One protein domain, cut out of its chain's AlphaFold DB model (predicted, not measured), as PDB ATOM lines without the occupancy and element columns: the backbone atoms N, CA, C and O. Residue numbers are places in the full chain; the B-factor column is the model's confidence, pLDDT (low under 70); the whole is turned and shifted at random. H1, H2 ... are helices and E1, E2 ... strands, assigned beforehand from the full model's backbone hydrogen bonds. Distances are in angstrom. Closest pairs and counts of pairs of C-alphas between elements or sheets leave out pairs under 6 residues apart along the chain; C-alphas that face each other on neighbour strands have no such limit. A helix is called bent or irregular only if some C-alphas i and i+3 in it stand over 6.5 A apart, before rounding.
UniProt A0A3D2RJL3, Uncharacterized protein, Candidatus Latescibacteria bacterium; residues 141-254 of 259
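This is residues 141 to 254 of the 259 residues of an uncharacterized protein of Candidatus Latescibacteria bacterium (UniProt A0A3D2RJL3). A four-stranded sheet is sandwiched between two helices that run along its strands: the long H1 covers one face and the shorter H4 the other, making three layers. H3 packs on H1 away from the sheet, and the very short H2 sits just after E1, by the first residues of H1. The printed part has 114 residues, with four named helices and four named strands in the order H1 E1 H2 H3 E2 E3 E4 H4, and its class is mixed, helices and strands. The sheet is mixed, in the order E2 E1 E3 E4, with E2 and E1 parallel and the other neighbours antiparallel. The whole is compact, with a radius of gyration of the C-alphas of 13.6 A and spans of 39 by 26 by 25 A.

In the sheet, E2 is residues 207 to 211, E1 is 177 to 181, E3 is 217 to 222 and measures 17.1 A, and E4 is 229 to 235 and measures 20.2 A. H1, residues 148 to 170, is 32.0 A long and begins at C-alpha 148 (283.807, 282.702, 350.975). H2 is residues 183 to 186 and H3 is residues 191 to 198. H4, residues 243 to 252, is 14.4 A long and ends at C-alpha 252 (304.234, 287.631, 329.759).

E2 and E1 have N 179 and O 208 within hydrogen-bond range at 2.8 A. E1, H2 H3 and E2 form a strand-helix-strand unit, two parallel neighbour strands with helices between, and its crossover is right-handed. E1 and E3 are antiparallel at 168 degrees, with N 180 and O 218 at 2.8 A. E3 and E4 are a hairpin, with N 233 and O 219 at 2.8 A. H1 is on the sheet at a height of 9.3 A, over E1 and E3, and runs along the strands, at 16 degrees to E3 on the local plane; its closest C-alphas to E3 are Met 159 and Leu 219, 7.3 A. H4 is on the opposite face at a height of 9.6 A, over E1, at 5 degrees to it on the local plane; the C-alphas of Ile 178 and Ser 245 are closest, 6.8 A. H3 is not on the sheet but touches H1, closest at the C-alphas of Thr 157 and Trp 198, 4.9 A, the same way at a shallow tilt of 33 degrees, only just short of steep. H2 only grazes the sheet and touches residues 148 to 152 of H1 alone, the C-alphas of Ile 149 and Val 185 being closest at 5.4 A. Every O i to N i+4 pair is within hydrogen-bond range in H1 and H4, against 2 of 4 in H3; H2 is too short for such a pair. H3 is irregular, but only just: C-alphas 193 and 196 are 6.9 A apart.

The C-alphas of Gly 145 and Gly 226 are the two farthest apart, 41.0 A. The printed part has no cut and no long link. The mean pLDDT of the printed part is 91.4 and that of H4 is 74; no printed residue is under 70.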
ATOM      1  N   LYS A 141     294.516 279.217 357.814       95.12
ATOM      2  CA  LYS A 141     293.377 278.362 358.164       95.12
ATOM      3  C   LYS A 141     292.079 279.142 358.006       95.12
ATOM      4  O   LYS A 141     291.952 280.231 358.554       95.12
ATOM      5  N   ARG A 142     291.106 278.527 357.341       94.94
ATOM      6  CA  ARG A 142     289.741 279.038 357.292       94.94
ATOM      7  C   ARG A 142     289.068 278.929 358.656       94.94
ATOM      8  O   ARG A 142     289.144 277.882 359.308       94.94
ATOM      9  N   GLU A 143     288.395 279.992 359.076       93.75
ATOM     10  CA  GLU A 143     287.617 279.985 360.311       93.75
ATOM     11  C   GLU A 143     286.280 279.253 360.119       93.75
ATOM     12  O   GLU A 143     285.700 279.209 359.032       93.75
ATOM     13  N   THR A 144     285.771 278.642 361.191       92.00
ATOM     14  CA  THR A 144     284.486 277.930 361.129       92.00
ATOM     15  C   THR A 144     283.350 278.922 360.899       92.00
ATOM     16  O   THR A 144     283.158 279.830 361.701       92.00
ATOM     17  N   GLY A 145     282.578 278.721 359.828       91.25
ATOM     18  CA  GLY A 145     281.469 279.606 359.455       91.25
ATOM     19  C   GLY A 145     281.887 280.868 358.697       91.25
ATOM     20  O   GLY A 145     281.029 281.699 358.427       91.25
ATOM     21  N   GLN A 146     283.168 281.009 358.341       94.12
ATOM     22  CA  GLN A 146     283.649 282.127 357.532       94.12
ATOM     23  C   GLN A 146     283.070 282.068 356.116       94.12
ATOM     24  O   GLN A 146     283.177 281.038 355.435       94.12
ATOM     25  N   GLU A 147     282.494 283.181 355.666       95.44
ATOM     26  CA  GLU A 147     281.980 283.326 354.305       95.44
ATOM     27  C   GLU A 147     283.117 283.263 353.274       95.44
ATOM     28  O   GLU A 147     284.262 283.615 353.564       95.44
ATOM     29  N   GLU A 148     282.809 282.813 352.054       94.94
ATOM     30  CA  GLU A 148     283.807 282.702 350.975       94.94
ATOM     31  C   GLU A 148     284.465 284.051 350.671       94.94
ATOM     32  O   GLU A 148     285.680 284.122 350.527       94.94
ATOM     33  N   ILE A 149     283.689 285.141 350.655       96.50
ATOM     34  CA  ILE A 149     284.204 286.489 350.382       96.50
ATOM     35  C   ILE A 149     285.209 286.961 351.444       96.50
ATOM     36  O   ILE A 149     286.204 287.613 351.123       96.50
ATOM     37  N   ASP A 150     284.981 286.610 352.710       96.75
ATOM     38  CA  ASP A 150     285.873 286.975 353.809       96.75
ATOM     39  C   ASP A 150     287.144 286.126 353.787       96.75
ATOM     40  O   ASP A 150     288.243 286.636 354.018       96.75
ATOM     41  N   TYR A 151     287.011 284.834 353.476       97.62
ATOM     42  CA  TYR A 151     288.160 283.948 353.333       97.62
ATOM     43  C   TYR A 151     289.020 284.325 352.118       97.62
ATOM     44  O   TYR A 151     290.242 284.383 352.241       97.62
ATOM     45  N   ALA A 152     288.399 284.682 350.989       97.38
ATOM     46  CA  ALA A 152     289.078 285.211 349.809       97.38
ATOM     47  C   ALA A 152     289.914 286.451 350.151       97.38
ATOM     48  O   ALA A 152     291.096 286.518 349.814       97.38
ATOM     49  N   GLY A 153     289.335 287.400 350.892       97.56
ATOM     50  CA  GLY A 153     290.071 288.570 351.365       97.56
ATOM     51  C   GLY A 153     291.275 288.203 352.228       97.56
ATOM     52  O   GLY A 153     292.371 288.710 352.001       97.56
ATOM     53  N   ALA A 154     291.100 287.272 353.169       97.69
ATOM     54  CA  ALA A 154     292.177 286.825 354.046       97.69
ATOM     55  C   ALA A 154     293.343 286.182 353.275       97.69
ATOM     56  O   ALA A 154     294.501 286.513 353.535       97.69
ATOM     57  N   ILE A 155     293.066 285.291 352.316       97.81
ATOM     58  CA  ILE A 155     294.126 284.628 351.541       97.81
ATOM     59  C   ILE A 155     294.803 285.579 350.544       97.81
ATOM     60  O   ILE A 155     296.010 285.469 350.339       97.81
ATOM     61  N   VAL A 156     294.058 286.520 349.944       98.38
ATOM     62  CA  VAL A 156     294.617 287.497 348.998       98.38
ATOM     63  C   VAL A 156     295.549 288.443 349.739       98.38
ATOM     64  O   VAL A 156     296.705 288.573 349.349       98.38
ATOM     65  N   THR A 157     295.099 289.034 350.849       98.25
ATOM     66  CA  THR A 157     295.950 289.902 351.676       98.25
ATOM     67  C   THR A 157     297.191 289.158 352.162       98.25
ATOM     68  O   THR A 157     298.298 289.684 352.072       98.25
ATOM     69  N   PHE A 158     297.040 287.905 352.592       98.50
ATOM     70  CA  PHE A 158     298.176 287.073 352.976       98.50
ATOM     71  C   PHE A 158     299.184 286.870 351.830       98.50
ATOM     72  O   PHE A 158     300.391 286.952 352.054       98.50
ATOM     73  N   MET A 159     298.715 286.644 350.599       98.44
ATOM     74  CA  MET A 159     299.591 286.495 349.431       98.44
ATOM     75  C   MET A 159     300.263 287.801 349.010       98.44
ATOM     76  O   MET A 159     301.416 287.764 348.589       98.44
ATOM     77  N   VAL A 160     299.604 288.948 349.175       98.25
ATOM     78  CA  VAL A 160     300.219 290.271 348.967       98.25
ATOM     79  C   VAL A 160     301.363 290.491 349.962       98.25
ATOM     80  O   VAL A 160     302.470 290.857 349.568       98.25
ATOM     81  N   GLU A 161     301.142 290.185 351.243       98.06
ATOM     82  CA  GLU A 161     302.191 290.261 352.267       98.06
ATOM     83  C   GLU A 161     303.338 289.275 352.000       98.06
ATOM     84  O   GLU A 161     304.510 289.608 352.195       98.06
ATOM     85  N   ALA A 162     303.021 288.056 351.552       98.12
ATOM     86  CA  ALA A 162     304.024 287.071 351.165       98.12
ATOM     87  C   ALA A 162     304.845 287.554 349.960       98.12
ATOM     88  O   ALA A 162     306.069 287.467 350.008       98.12
ATOM     89  N   ARG A 163     304.204 288.125 348.927       97.12
ATOM     90  CA  ARG A 163     304.869 288.726 347.757       97.12
ATOM     91  C   ARG A 163     305.863 289.801 348.170       97.12
ATOM     92  O   ARG A 163     307.006 289.756 347.724       97.12
ATOM     93  N   GLN A 164     305.481 290.694 349.082       96.94
ATOM     94  CA  GLN A 164     306.391 291.716 349.598       96.94
ATOM     95  C   GLN A 164     307.595 291.103 350.335       96.94
ATOM     96  O   GLN A 164     308.739 291.429 350.026       96.94
ATOM     97  N   LYS A 165     307.361 290.176 351.275       97.50
ATOM     98  CA  LYS A 165     308.447 289.512 352.022       97.50
ATOM     99  C   LYS A 165     309.400 288.755 351.102       97.50
ATOM    100  O   LYS A 165     310.605 288.747 351.334       97.50
ATOM    101  N   ILE A 166     308.862 288.106 350.072       97.12
ATOM    102  CA  ILE A 166     309.643 287.370 349.080       97.12
ATOM    103  C   ILE A 166     310.482 288.339 348.245       97.12
ATOM    104  O   ILE A 166     311.681 288.113 348.122       97.12
ATOM    105  N   CYS A 167     309.897 289.433 347.751       95.19
ATOM    106  CA  CYS A 167     310.621 290.490 347.040       95.19
ATOM    107  C   CYS A 167     311.814 291.001 347.863       95.19
ATOM    108  O   CYS A 167     312.954 290.961 347.403       95.19
ATOM    109  N   GLU A 168     311.588 291.368 349.127       96.44
ATOM    110  CA  GLU A 168     312.648 291.840 350.029       96.44
ATOM    111  C   GLU A 168     313.724 290.769 350.283       96.44
ATOM    112  O   GLU A 168     314.921 291.062 350.310       96.44
ATOM    113  N   ALA A 169     313.312 289.511 350.455       96.38
ATOM    114  CA  ALA A 169     314.219 288.414 350.764       96.38
ATOM    115  C   ALA A 169     315.051 287.959 349.570       96.38
ATOM    116  O   ALA A 169     316.172 287.490 349.779       96.38
ATOM    117  N   ILE A 170     314.512 288.057 348.351       94.94
ATOM    118  CA  ILE A 170     315.137 287.626 347.096       94.94
ATOM    119  C   ILE A 170     315.929 288.764 346.445       94.94
ATOM    120  O   ILE A 170     317.043 288.517 345.967       94.94
ATOM    121  N   GLY A 171     315.437 289.997 346.551       92.69
ATOM    122  CA  GLY A 171     316.024 291.182 345.932       92.69
ATOM    123  C   GLY A 171     315.758 291.272 344.428       92.69
ATOM    124  O   GLY A 171     316.575 291.859 343.725       92.69
ATOM    125  N   ASP A 172     314.670 290.661 343.956       89.88
ATOM    126  CA  ASP A 172     314.198 290.710 342.568       89.88
ATOM    127  C   ASP A 172     312.718 291.116 342.551       89.88
ATOM    128  O   ASP A 172     312.001 290.882 343.532       89.88
ATOM    129  N   GLU A 173     312.281 291.748 341.465       89.75
ATOM    130  CA  GLU A 173     310.902 292.203 341.316       89.75
ATOM    131  C   GLU A 173     309.995 291.006 340.981       89.75
ATOM    132  O   GLU A 173     310.220 290.327 339.977       89.75
ATOM    133  N   PRO A 174     308.990 290.693 341.817       92.00
ATOM    134  CA  PRO A 174     308.099 289.573 341.549       92.00
ATOM    135  C   PRO A 174     307.148 289.883 340.388       92.00
ATOM    136  O   PRO A 174     306.692 291.015 340.233       92.00
ATOM    137  N   GLY A 175     306.758 288.844 339.652       91.50
ATOM    138  CA  GLY A 175     305.744 288.911 338.600       91.50
ATOM    139  C   GLY A 175     304.356 289.320 339.105       91.50
ATOM    140  O   GLY A 175     304.146 289.607 340.298       91.50
ATOM    141  N   THR A 176     303.388 289.350 338.189       93.06
ATOM    142  CA  THR A 176     302.004 289.722 338.485       93.06
ATOM    143  C   THR A 176     301.384 288.694 339.437       93.06
ATOM    144  O   THR A 176     301.434 287.485 339.216       93.06
ATOM    145  N   LEU A 177     300.741 289.169 340.509       95.75
ATOM    146  CA  LEU A 177     299.956 288.318 341.397       95.75
ATOM    147  C   LEU A 177     298.653 287.905 340.714       95.75
ATOM    148  O   LEU A 177     297.707 288.687 340.620       95.75
ATOM    149  N   ILE A 178     298.574 286.649 340.298       95.50
ATOM    150  CA  ILE A 178     297.352 286.086 339.736       95.50
ATOM    151  C   ILE A 178     296.528 285.461 340.856       95.50
ATOM    152  O   ILE A 178     296.977 284.531 341.520       95.50
ATOM    153  N   ALA A 179     295.310 285.962 341.055       96.62
ATOM    154  CA  ALA A 179     294.344 285.467 342.023       96.62
ATOM    155  C   ALA A 179     293.147 284.832 341.305       96.62
ATOM    156  O   ALA A 179     292.172 285.502 340.963       96.62
ATOM    157  N   ALA A 180     293.213 283.519 341.090       96.19
ATOM    158  CA  ALA A 180     292.078 282.740 340.623       96.19
ATOM    159  C   ALA A 180     291.200 282.333 341.818       96.19
ATOM    160  O   ALA A 180     291.622 281.560 342.684       96.19
ATOM    161  N   LEU A 181     289.982 282.873 341.870       96.25
ATOM    162  CA  LEU A 181     289.047 282.754 342.992       96.25
ATOM    163  C   LEU A 181     287.786 281.971 342.582       96.25
ATOM    164  O   LEU A 181     287.444 281.952 341.397       96.25
ATOM    165  N   PRO A 182     287.051 281.351 343.524       95.19
ATOM    166  CA  PRO A 182     285.796 280.674 343.220       95.19
ATOM    167  C   PRO A 182     284.793 281.611 342.531       95.19
ATOM    168  O   PRO A 182     284.733 282.793 342.885       95.19
ATOM    169  N   PRO A 183     283.958 281.110 341.602       93.88
ATOM    170  CA  PRO A 183     282.938 281.924 340.942       93.88
ATOM    171  C   PRO A 183     282.026 282.674 341.920       93.88
ATOM    172  O   PRO A 183     281.734 283.841 341.689       93.88
ATOM    173  N   GLU A 184     281.659 282.074 343.061       94.00
ATOM    174  CA  GLU A 184     280.828 282.756 344.063       94.00
ATOM    175  C   GLU A 184     281.469 284.011 344.679       94.00
ATOM    176  O   GLU A 184     280.753 284.890 345.151       94.00
ATOM    177  N   VAL A 185     282.802 284.106 344.671       96.12
ATOM    178  CA  VAL A 185     283.545 285.292 345.113       96.12
ATOM    179  C   VAL A 185     283.581 286.330 343.998       96.12
ATOM    180  O   VAL A 185     283.378 287.511 344.269       96.12
ATOM    181  N   ILE A 186     283.815 285.887 342.758       95.19
ATOM    182  CA  ILE A 186     283.844 286.749 341.568       95.19
ATOM    183  C   ILE A 186     282.494 287.435 341.346       95.19
ATOM    184  O   ILE A 186     282.445 288.634 341.087       95.19
ATOM    185  N   ASP A 187     281.406 286.687 341.511       95.12
ATOM    186  CA  ASP A 187     280.040 287.169 341.308       95.12
ATOM    187  C   ASP A 187     279.470 287.893 342.547       95.12
ATOM    188  O   ASP A 187     278.311 288.323 342.553       95.12
ATOM    189  N   HIS A 188     280.255 288.030 343.623       96.69
ATOM    190  CA  HIS A 188     279.791 288.636 344.865       96.69
ATOM    191  C   HIS A 188     279.636 290.158 344.731       96.69
ATOM    192  O   HIS A 188     280.569 290.864 344.353       96.69
ATOM    193  N   ALA A 189     278.484 290.693 345.149       95.88
ATOM    194  CA  ALA A 189     278.152 292.117 345.005       95.88
ATOM    195  C   ALA A 189     279.160 293.072 345.678       95.88
ATOM    196  O   ALA A 189     279.384 294.182 345.199       95.88
ATOM    197  N   ASP A 190     279.783 292.635 346.774       94.50
ATOM    198  CA  ASP A 190     280.763 293.440 347.516       94.50
ATOM    199  C   ASP A 190     282.199 293.368 346.962       94.50
ATOM    200  O   ASP A 190     283.072 294.064 347.489       94.50
ATOM    201  N   LEU A 191     282.493 292.529 345.962       94.31
ATOM    202  CA  LEU A 191     283.872 292.283 345.522       94.31
ATOM    203  C   LEU A 191     284.592 293.583 345.145       94.31
ATOM    204  O   LEU A 191     285.677 293.860 345.653       94.31
ATOM    205  N   ASP A 192     283.963 294.415 344.314       91.75
ATOM    206  CA  ASP A 192     284.555 295.674 343.853       91.75
ATOM    207  C   ASP A 192     284.833 296.659 344.990       91.75
ATOM    208  O   ASP A 192     285.823 297.390 344.949       91.75
ATOM    209  N   ALA A 193     283.995 296.662 346.027       92.31
ATOM    210  CA  ALA A 193     284.195 297.510 347.197       92.31
ATOM    211  C   ALA A 193     285.329 296.996 348.099       92.31
ATOM    212  O   ALA A 193     285.992 297.786 348.774       92.31
ATOM    213  N   ARG A 194     285.558 295.676 348.124       93.62
ATOM    214  CA  ARG A 194     286.531 295.024 349.012       93.62
ATOM    215  C   ARG A 194     287.914 294.847 348.381       93.62
ATOM    216  O   ARG A 194     288.907 294.933 349.105       93.62
ATOM    217  N   LYS A 195     288.003 294.670 347.056       91.75
ATOM    218  CA  LYS A 195     289.255 294.345 346.343       91.75
ATOM    219  C   LYS A 195     290.388 295.333 346.621       91.75
ATOM    220  O   LYS A 195     291.515 294.908 346.855       91.75
ATOM    221  N   CYS A 196     290.089 296.633 346.706       90.00
ATOM    222  CA  CYS A 196     291.094 297.663 346.995       90.00
ATOM    223  C   CYS A 196     291.776 297.456 348.358       90.00
ATOM    224  O   CYS A 196     292.938 297.809 348.533       90.00
ATOM    225  N   GLY A 197     291.053 296.896 349.334       94.06
ATOM    226  CA  GLY A 197     291.616 296.539 350.633       94.06
ATOM    227  C   GLY A 197     292.482 295.284 350.566       94.06
ATOM    228  O   GLY A 197     293.519 295.231 351.223       94.06
ATOM    229  N   TRP A 198     292.082 294.300 349.760       97.00
ATOM    230  CA  TRP A 198     292.794 293.029 349.634       97.00
ATOM    231  C   TRP A 198     294.154 293.181 348.955       97.00
ATOM    232  O   TRP A 198     295.136 292.630 349.446       97.00
ATOM    233  N   PHE A 199     294.205 293.967 347.875       96.94
ATOM    234  CA  PHE A 199     295.396 294.226 347.057       96.94
ATOM    235  C   PHE A 199     296.138 295.506 347.456       96.94
ATOM    236  O   PHE A 199     296.870 296.098 346.664       96.94
ATOM    237  N   ARG A 200     295.942 295.977 348.691       95.38
ATOM    238  CA  ARG A 200     296.541 297.226 349.159       95.38
ATOM    239  C   ARG A 200     298.061 297.205 348.976       95.38
ATOM    240  O   ARG A 200     298.742 296.361 349.546       95.38
ATOM    241  N   GLY A 201     298.579 298.210 348.273       93.62
ATOM    242  CA  GLY A 201     300.011 298.358 348.000       93.62
ATOM    243  C   GLY A 201     300.439 297.852 346.625       93.62
ATOM    244  O   GLY A 201     301.578 298.103 346.258       93.62
ATOM    245  N   LEU A 202     299.538 297.214 345.872       95.56
ATOM    246  CA  LEU A 202     299.743 296.858 344.471       95.56
ATOM    247  C   LEU A 202     299.014 297.839 343.547       95.56
ATOM    248  O   LEU A 202     297.956 298.374 343.888       95.56
ATOM    249  N   THR A 203     299.588 298.062 342.372       93.12
ATOM    250  CA  THR A 203     298.949 298.741 341.241       93.12
ATOM    251  C   THR A 203     298.109 297.763 340.416       93.12
ATOM    252  O   THR A 203     298.274 296.550 340.527       93.12
ATOM    253  N   ASP A 204     297.224 298.272 339.556       88.00
ATOM    254  CA  ASP A 204     296.366 297.431 338.701       88.00
ATOM    255  C   ASP A 204     297.149 296.602 337.659       88.00
ATOM    256  O   ASP A 204     296.594 295.684 337.063       88.00
ATOM    257  N   GLU A 205     298.436 296.898 337.448       88.31
ATOM    258  CA  GLU A 205     299.337 296.123 336.582       88.31
ATOM    259  C   GLU A 205     300.010 294.957 337.337       88.31
ATOM    260  O   GLU A 205     300.441 293.973 336.737       88.31
ATOM    261  N   GLU A 206     300.059 295.021 338.671       91.88
ATOM    262  CA  GLU A 206     300.753 294.049 339.523       91.88
ATOM    263  C   GLU A 206     299.865 292.904 340.013       91.88
ATOM    264  O   GLU A 206     300.366 291.972 340.649       91.88
ATOM    265  N   TYR A 207     298.558 292.942 339.746       94.38
ATOM    266  CA  TYR A 207     297.661 291.841 340.076       94.38
ATOM    267  C   TYR A 207     296.583 291.617 339.019       94.38
ATOM    268  O   TYR A 207     296.231 292.494 338.237       94.38
ATOM    269  N   GLN A 208     296.017 290.417 339.035       93.31
ATOM    270  CA  GLN A 208     294.851 290.066 338.243       93.31
ATOM    271  C   GLN A 208     293.940 289.144 339.034       93.31
ATOM    272  O   GLN A 208     294.401 288.269 339.763       93.31
ATOM    273  N   VAL A 209     292.637 289.319 338.847       93.88
ATOM    274  CA  VAL A 209     291.613 288.468 339.445       93.88
ATOM    275  C   VAL A 209     290.909 287.696 338.339       93.88
ATOM    276  O   VAL A 209     290.458 288.288 337.363       93.88
ATOM    277  N   GLU A 210     290.798 286.381 338.500       94.06
ATOM    278  CA  GLU A 210     290.113 285.502 337.551       94.06
ATOM    279  C   GLU A 210     289.175 284.529 338.258       94.06
ATOM    280  O   GLU A 210     289.377 284.162 339.414       94.06
ATOM    281  N   ALA A 211     288.161 284.055 337.537       93.06
ATOM    282  CA  ALA A 211     287.329 282.956 338.012       93.06
ATOM    283  C   ALA A 211     288.071 281.619 337.889       93.06
ATOM    284  O   ALA A 211     288.613 281.288 336.833       93.06
ATOM    285  N   MET A 212     288.063 280.833 338.964       92.31
ATOM    286  CA  MET A 212     288.640 279.497 339.040       92.31
ATOM    287  C   MET A 212     287.613 278.444 338.625       92.31
ATOM    288  O   MET A 212     286.724 278.074 339.391       92.31
ATOM    289  N   GLU A 213     287.748 277.920 337.408       85.69
ATOM    290  CA  GLU A 213     286.755 277.014 336.813       85.69
ATOM    291  C   GLU A 213     286.551 275.705 337.591       85.69
ATOM    292  O   GLU A 213     285.463 275.136 337.579       85.69
ATOM    293  N   GLY A 214     287.578 275.196 338.274       84.06
ATOM    294  CA  GLY A 214     287.472 273.941 339.032       84.06
ATOM    295  C   GLY A 214     287.220 274.153 340.512       84.06
ATOM    296  O   GLY A 214     287.526 273.253 341.300       84.06
ATOM    297  N   GLY A 215     286.690 275.328 340.858       88.50
ATOM    298  CA  GLY A 215     286.422 275.757 342.220       88.50
ATOM    299  C   GLY A 215     287.691 275.985 343.032       88.50
ATOM    300  O   GLY A 215     288.817 275.757 342.568       88.50
ATOM    301  N   GLY A 216     287.484 276.421 344.272       94.25
ATOM    302  CA  GLY A 216     288.567 276.719 345.194       94.25
ATOM    303  C   GLY A 216     289.437 277.886 344.725       94.25
ATOM    304  O   GLY A 216     289.015 278.734 343.942       94.25
ATOM    305  N   TYR A 217     290.664 277.912 345.228       96.44
ATOM    306  CA  TYR A 217     291.567 279.050 345.136       96.44
ATOM    307  C   TYR A 217     292.916 278.632 344.554       96.44
ATOM    308  O   TYR A 217     293.466 277.594 344.941       96.44
ATOM    309  N   LEU A 218     293.459 279.469 343.670       96.50
ATOM    310  CA  LEU A 218     294.838 279.411 343.194       96.50
ATOM    311  C   LEU A 218     295.393 280.833 343.117       96.50
ATOM    312  O   LEU A 218     294.964 281.625 342.282       96.50
ATOM    313  N   LEU A 219     296.332 281.153 344.003       97.50
ATOM    314  CA  LEU A 219     297.043 282.425 343.996       97.50
ATOM    315  C   LEU A 219     298.514 282.158 343.703       97.50
ATOM    316  O   LEU A 219     299.116 281.352 344.408       97.50
ATOM    317  N   GLN A 220     299.091 282.810 342.698       96.50
ATOM    318  CA  GLN A 220     300.464 282.532 342.270       96.50
ATOM    319  C   GLN A 220     301.152 283.744 341.638       96.50
ATOM    320  O   GLN A 220     300.478 284.667 341.183       96.50
ATOM    321  N   PHE A 221     302.485 283.742 341.652       95.06
ATOM    322  CA  PHE A 221     303.333 284.707 340.944       95.06
ATOM    323  C   PHE A 221     304.761 284.168 340.794       95.06
ATOM    324  O   PHE A 221     305.230 283.378 341.629       95.06
ATOM    325  N   PHE A 222     305.479 284.628 339.766       94.38
ATOM    326  CA  PHE A 222     306.903 284.347 339.618       94.38
ATOM    327  C   PHE A 222     307.760 285.185 340.568       94.38
ATOM    328  O   PHE A 222     307.549 286.377 340.765       94.38
ATOM    329  N   VAL A 223     308.741 284.533 341.185       93.62
ATOM    330  CA  VAL A 223     309.657 285.116 342.173       93.62
ATOM    331  C   VAL A 223     310.945 285.627 341.533       93.62
ATOM    332  O   VAL A 223     311.592 286.507 342.093       93.62
ATOM    333  N   LEU A 224     311.342 285.040 340.404       85.25
ATOM    334  CA  LEU A 224     312.538 285.419 339.660       85.25
ATOM    335  C   LEU A 224     312.162 285.860 338.252       85.25
ATOM    336  O   LEU A 224     311.377 285.180 337.581       85.25
ATOM    337  N   SER A 225     312.814 286.921 337.789       72.69
ATOM    338  CA  SER A 225     312.804 287.338 336.391       72.69
ATOM    339  C   SER A 225     313.181 286.167 335.466       72.69
ATOM    340  O   SER A 225     314.081 285.379 335.767       72.69
ATOM    341  N   GLY A 226     312.482 286.033 334.334       70.81
ATOM    342  CA  GLY A 226     312.656 284.916 333.390       70.81
ATOM    343  C   GLY A 226     311.881 283.641 333.746       70.81
ATOM    344  O   GLY A 226     312.036 282.620 333.076       70.81
ATOM    345  N   GLY A 227     311.046 283.670 334.790       79.88
ATOM    346  CA  GLY A 227     310.031 282.641 335.011       79.88
ATOM    347  C   GLY A 227     310.577 281.303 335.509       79.88
ATOM    348  O   GLY A 227     310.053 280.255 335.143       79.88
ATOM    349  N   ARG A 228     311.651 281.306 336.314       87.81
ATOM    350  CA  ARG A 228     312.308 280.072 336.814       87.81
ATOM    351  C   ARG A 228     311.711 279.488 338.070       87.81
ATOM    352  O   ARG A 228     311.673 278.269 338.230       87.81
ATOM    353  N   ILE A 229     311.320 280.359 338.993       94.31
ATOM    354  CA  ILE A 229     310.790 279.962 340.290       94.31
ATOM    355  C   ILE A 229     309.503 280.719 340.529       94.31
ATOM    356  O   ILE A 229     309.493 281.945 340.542       94.31
ATOM    357  N   GLU A 230     308.439 279.970 340.745       95.75
ATOM    358  CA  GLU A 230     307.110 280.461 341.076       95.75
ATOM    359  C   GLU A 230     306.794 280.129 342.539       95.75
ATOM    360  O   GLU A 230     307.394 279.236 343.153       95.75
ATOM    361  N   VAL A 231     305.818 280.822 343.112       97.12
ATOM    362  CA  VAL A 231     305.125 280.376 344.323       97.12
ATOM    363  C   VAL A 231     303.634 280.262 344.059       97.12
ATOM    364  O   VAL A 231     303.070 281.080 343.340       97.12
ATOM    365  N   ALA A 232     302.984 279.282 344.683       97.19
ATOM    366  CA  ALA A 232     301.541 279.107 344.584       97.19
ATOM    367  C   ALA A 232     300.910 278.750 345.933       97.19
ATOM    368  O   ALA A 232     301.431 277.935 346.693       97.19
ATOM    369  N   LEU A 233     299.742 279.322 346.208       97.50
ATOM    370  CA  LEU A 233     298.844 278.955 347.297       97.50
ATOM    371  C   LEU A 233     297.585 278.337 346.690       97.50
ATOM    372  O   LEU A 233     296.907 278.966 345.877       97.50
ATOM    373  N   ARG A 234     297.255 277.112 347.111       95.56
ATOM    374  CA  ARG A 234     296.076 276.368 346.649       95.56
ATOM    375  C   ARG A 234     295.170 275.976 347.800       95.56
ATOM    376  O   ARG A 234     295.646 275.510 348.833       95.56
ATOM    377  N   VAL A 235     293.864 276.087 347.578       95.69
ATOM    378  CA  VAL A 235     292.836 275.599 348.507       95.69
ATOM    379  C   VAL A 235     291.698 274.976 347.708       95.69
ATOM    380  O   VAL A 235     291.127 275.636 346.848       95.69
ATOM    381  N   ASP A 236     291.383 273.707 347.982       93.38
ATOM    382  CA  ASP A 236     290.185 272.984 347.517       93.38
ATOM    383  C   ASP A 236     289.885 273.012 346.006       93.38
ATOM    384  O   ASP A 236     288.758 272.761 345.575       93.38
ATOM    385  N   THR A 237     290.895 273.261 345.173       91.69
ATOM    386  CA  THR A 237     290.732 273.254 343.720       91.69
ATOM    387  C   THR A 237     290.932 271.867 343.112       91.69
ATOM    388  O   THR A 237     291.769 271.074 343.552       91.69
ATOM    389  N   LYS A 238     290.174 271.578 342.051       89.31
ATOM    390  CA  LYS A 238     290.294 270.347 341.251       89.31
ATOM    391  C   LYS A 238     291.147 270.525 339.993       89.31
ATOM    392  O   LYS A 238     291.081 269.685 339.101       89.31
ATOM    393  N   GLN A 239     291.899 271.619 339.893       87.88
ATOM    394  CA  GLN A 239     292.712 271.941 338.722       87.88
ATOM    395  C   GLN A 239     294.171 272.142 339.106       87.88
ATOM    396  O   GLN A 239     294.462 272.741 340.142       87.88
ATOM    397  N   THR A 240     295.091 271.707 338.244       85.00
ATOM    398  CA  THR A 240     296.500 272.102 338.387       85.00
ATOM    399  C   THR A 240     296.706 273.544 337.949       85.00
ATOM    400  O   THR A 240     297.463 274.269 338.581       85.00
ATOM    401  N   PHE A 241     295.991 274.005 336.927       84.75
ATOM    402  CA  PHE A 241     296.094 275.388 336.472       84.75
ATOM    403  C   PHE A 241     294.734 275.990 336.152       84.75
ATOM    404  O   PHE A 241     293.787 275.271 335.808       84.75
ATOM    405  N   ASN A 242     294.675 277.319 336.213       81.12
ATOM    406  CA  ASN A 242     293.607 278.101 335.618       81.12
ATOM    407  C   ASN A 242     293.986 278.430 334.158       81.12
ATOM    408  O   ASN A 242     295.031 279.050 333.955       81.12
ATOM    409  N   PRO A 243     293.183 278.047 333.148       75.38
ATOM    410  CA  PRO A 243     293.530 278.256 331.739       75.38
ATOM    411  C   PRO A 243     293.851 279.709 331.371       75.38
ATOM    412  O   PRO A 243     294.787 279.955 330.614       75.38
ATOM    413  N   LYS A 244     293.114 280.677 331.929       78.75
ATOM    414  CA  LYS A 244     293.349 282.101 331.657       78.75
ATOM    415  C   LYS A 244     294.658 282.585 332.264       78.75
ATOM    416  O   LYS A 244     295.373 283.365 331.645       78.75
ATOM    417  N   SER A 245     294.976 282.094 333.461       76.38
ATOM    418  CA  SER A 245     296.250 282.375 334.115       76.38
ATOM    419  C   SER A 245     297.414 281.789 333.324       76.38
ATOM    420  O   SER A 245     298.393 282.490 333.131       76.38
ATOM    421  N   VAL A 246     297.295 280.551 332.821       72.50
ATOM    422  CA  VAL A 246     298.349 279.930 331.997       72.50
ATOM    423  C   VAL A 246     298.624 280.768 330.761       72.50
ATOM    424  O   VAL A 246     299.772 281.104 330.535       72.50
ATOM    425  N   HIS A 247     297.594 281.162 330.006       71.88
ATOM    426  CA  HIS A 247     297.798 281.962 328.797       71.88
ATOM    427  C   HIS A 247     298.607 283.229 329.079       71.88
ATOM    428  O   HIS A 247     299.621 283.459 328.433       71.88
ATOM    429  N   LYS A 248     298.179 284.026 330.063       73.88
ATOM    430  CA  LYS A 248     298.856 285.283 330.377       73.88
ATOM    431  C   LYS A 248     300.266 285.058 330.912       73.88
ATOM    432  O   LYS A 248     301.210 285.652 330.424       73.88
ATOM    433  N   ILE A 249     300.407 284.200 331.919       76.25
ATOM    434  CA  ILE A 249     301.699 283.953 332.559       76.25
ATOM    435  C   ILE A 249     302.699 283.396 331.537       76.25
ATOM    436  O   ILE A 249     303.862 283.786 331.539       76.25
ATOM    437  N   SER A 250     302.256 282.481 330.670       70.12
ATOM    438  CA  SER A 250     303.111 281.902 329.635       70.12
ATOM    439  C   SER A 250     303.548 282.924 328.584       70.12
ATOM    440  O   SER A 250     304.690 282.859 328.141       70.12
ATOM    441  N   GLU A 251     302.684 283.881 328.245       71.31
ATOM    442  CA  GLU A 251     302.978 284.962 327.300       71.31
ATOM    443  C   GLU A 251     303.891 286.046 327.901       71.31
ATOM    444  O   GLU A 251     304.823 286.501 327.239       71.31
ATOM    445  N   ASP A 252     303.648 286.428 329.157       70.69
ATOM    446  CA  ASP A 252     304.234 287.631 329.759       70.69
ATOM    447  C   ASP A 252     305.471 287.345 330.629       70.69
ATOM    448  O   ASP A 252     306.362 288.189 330.741       70.69
ATOM    449  N   GLU A 253     305.531 286.181 331.287       76.00
ATOM    450  CA  GLU A 253     306.481 285.930 332.388       76.00
ATOM    451  C   GLU A 253     307.379 284.703 332.173       76.00
ATOM    452  O   GLU A 253     308.382 284.529 332.873       76.00
ATOM    453  N   ILE A 254     307.041 283.844 331.209       76.81
ATOM    454  CA  ILE A 254     307.757 282.602 330.918       76.81
ATOM    455  C   ILE A 254     308.514 282.763 329.604       76.81
ATOM    456  O   ILE A 254     307.956 283.156 328.588       76.81
TER     457      ILE A 254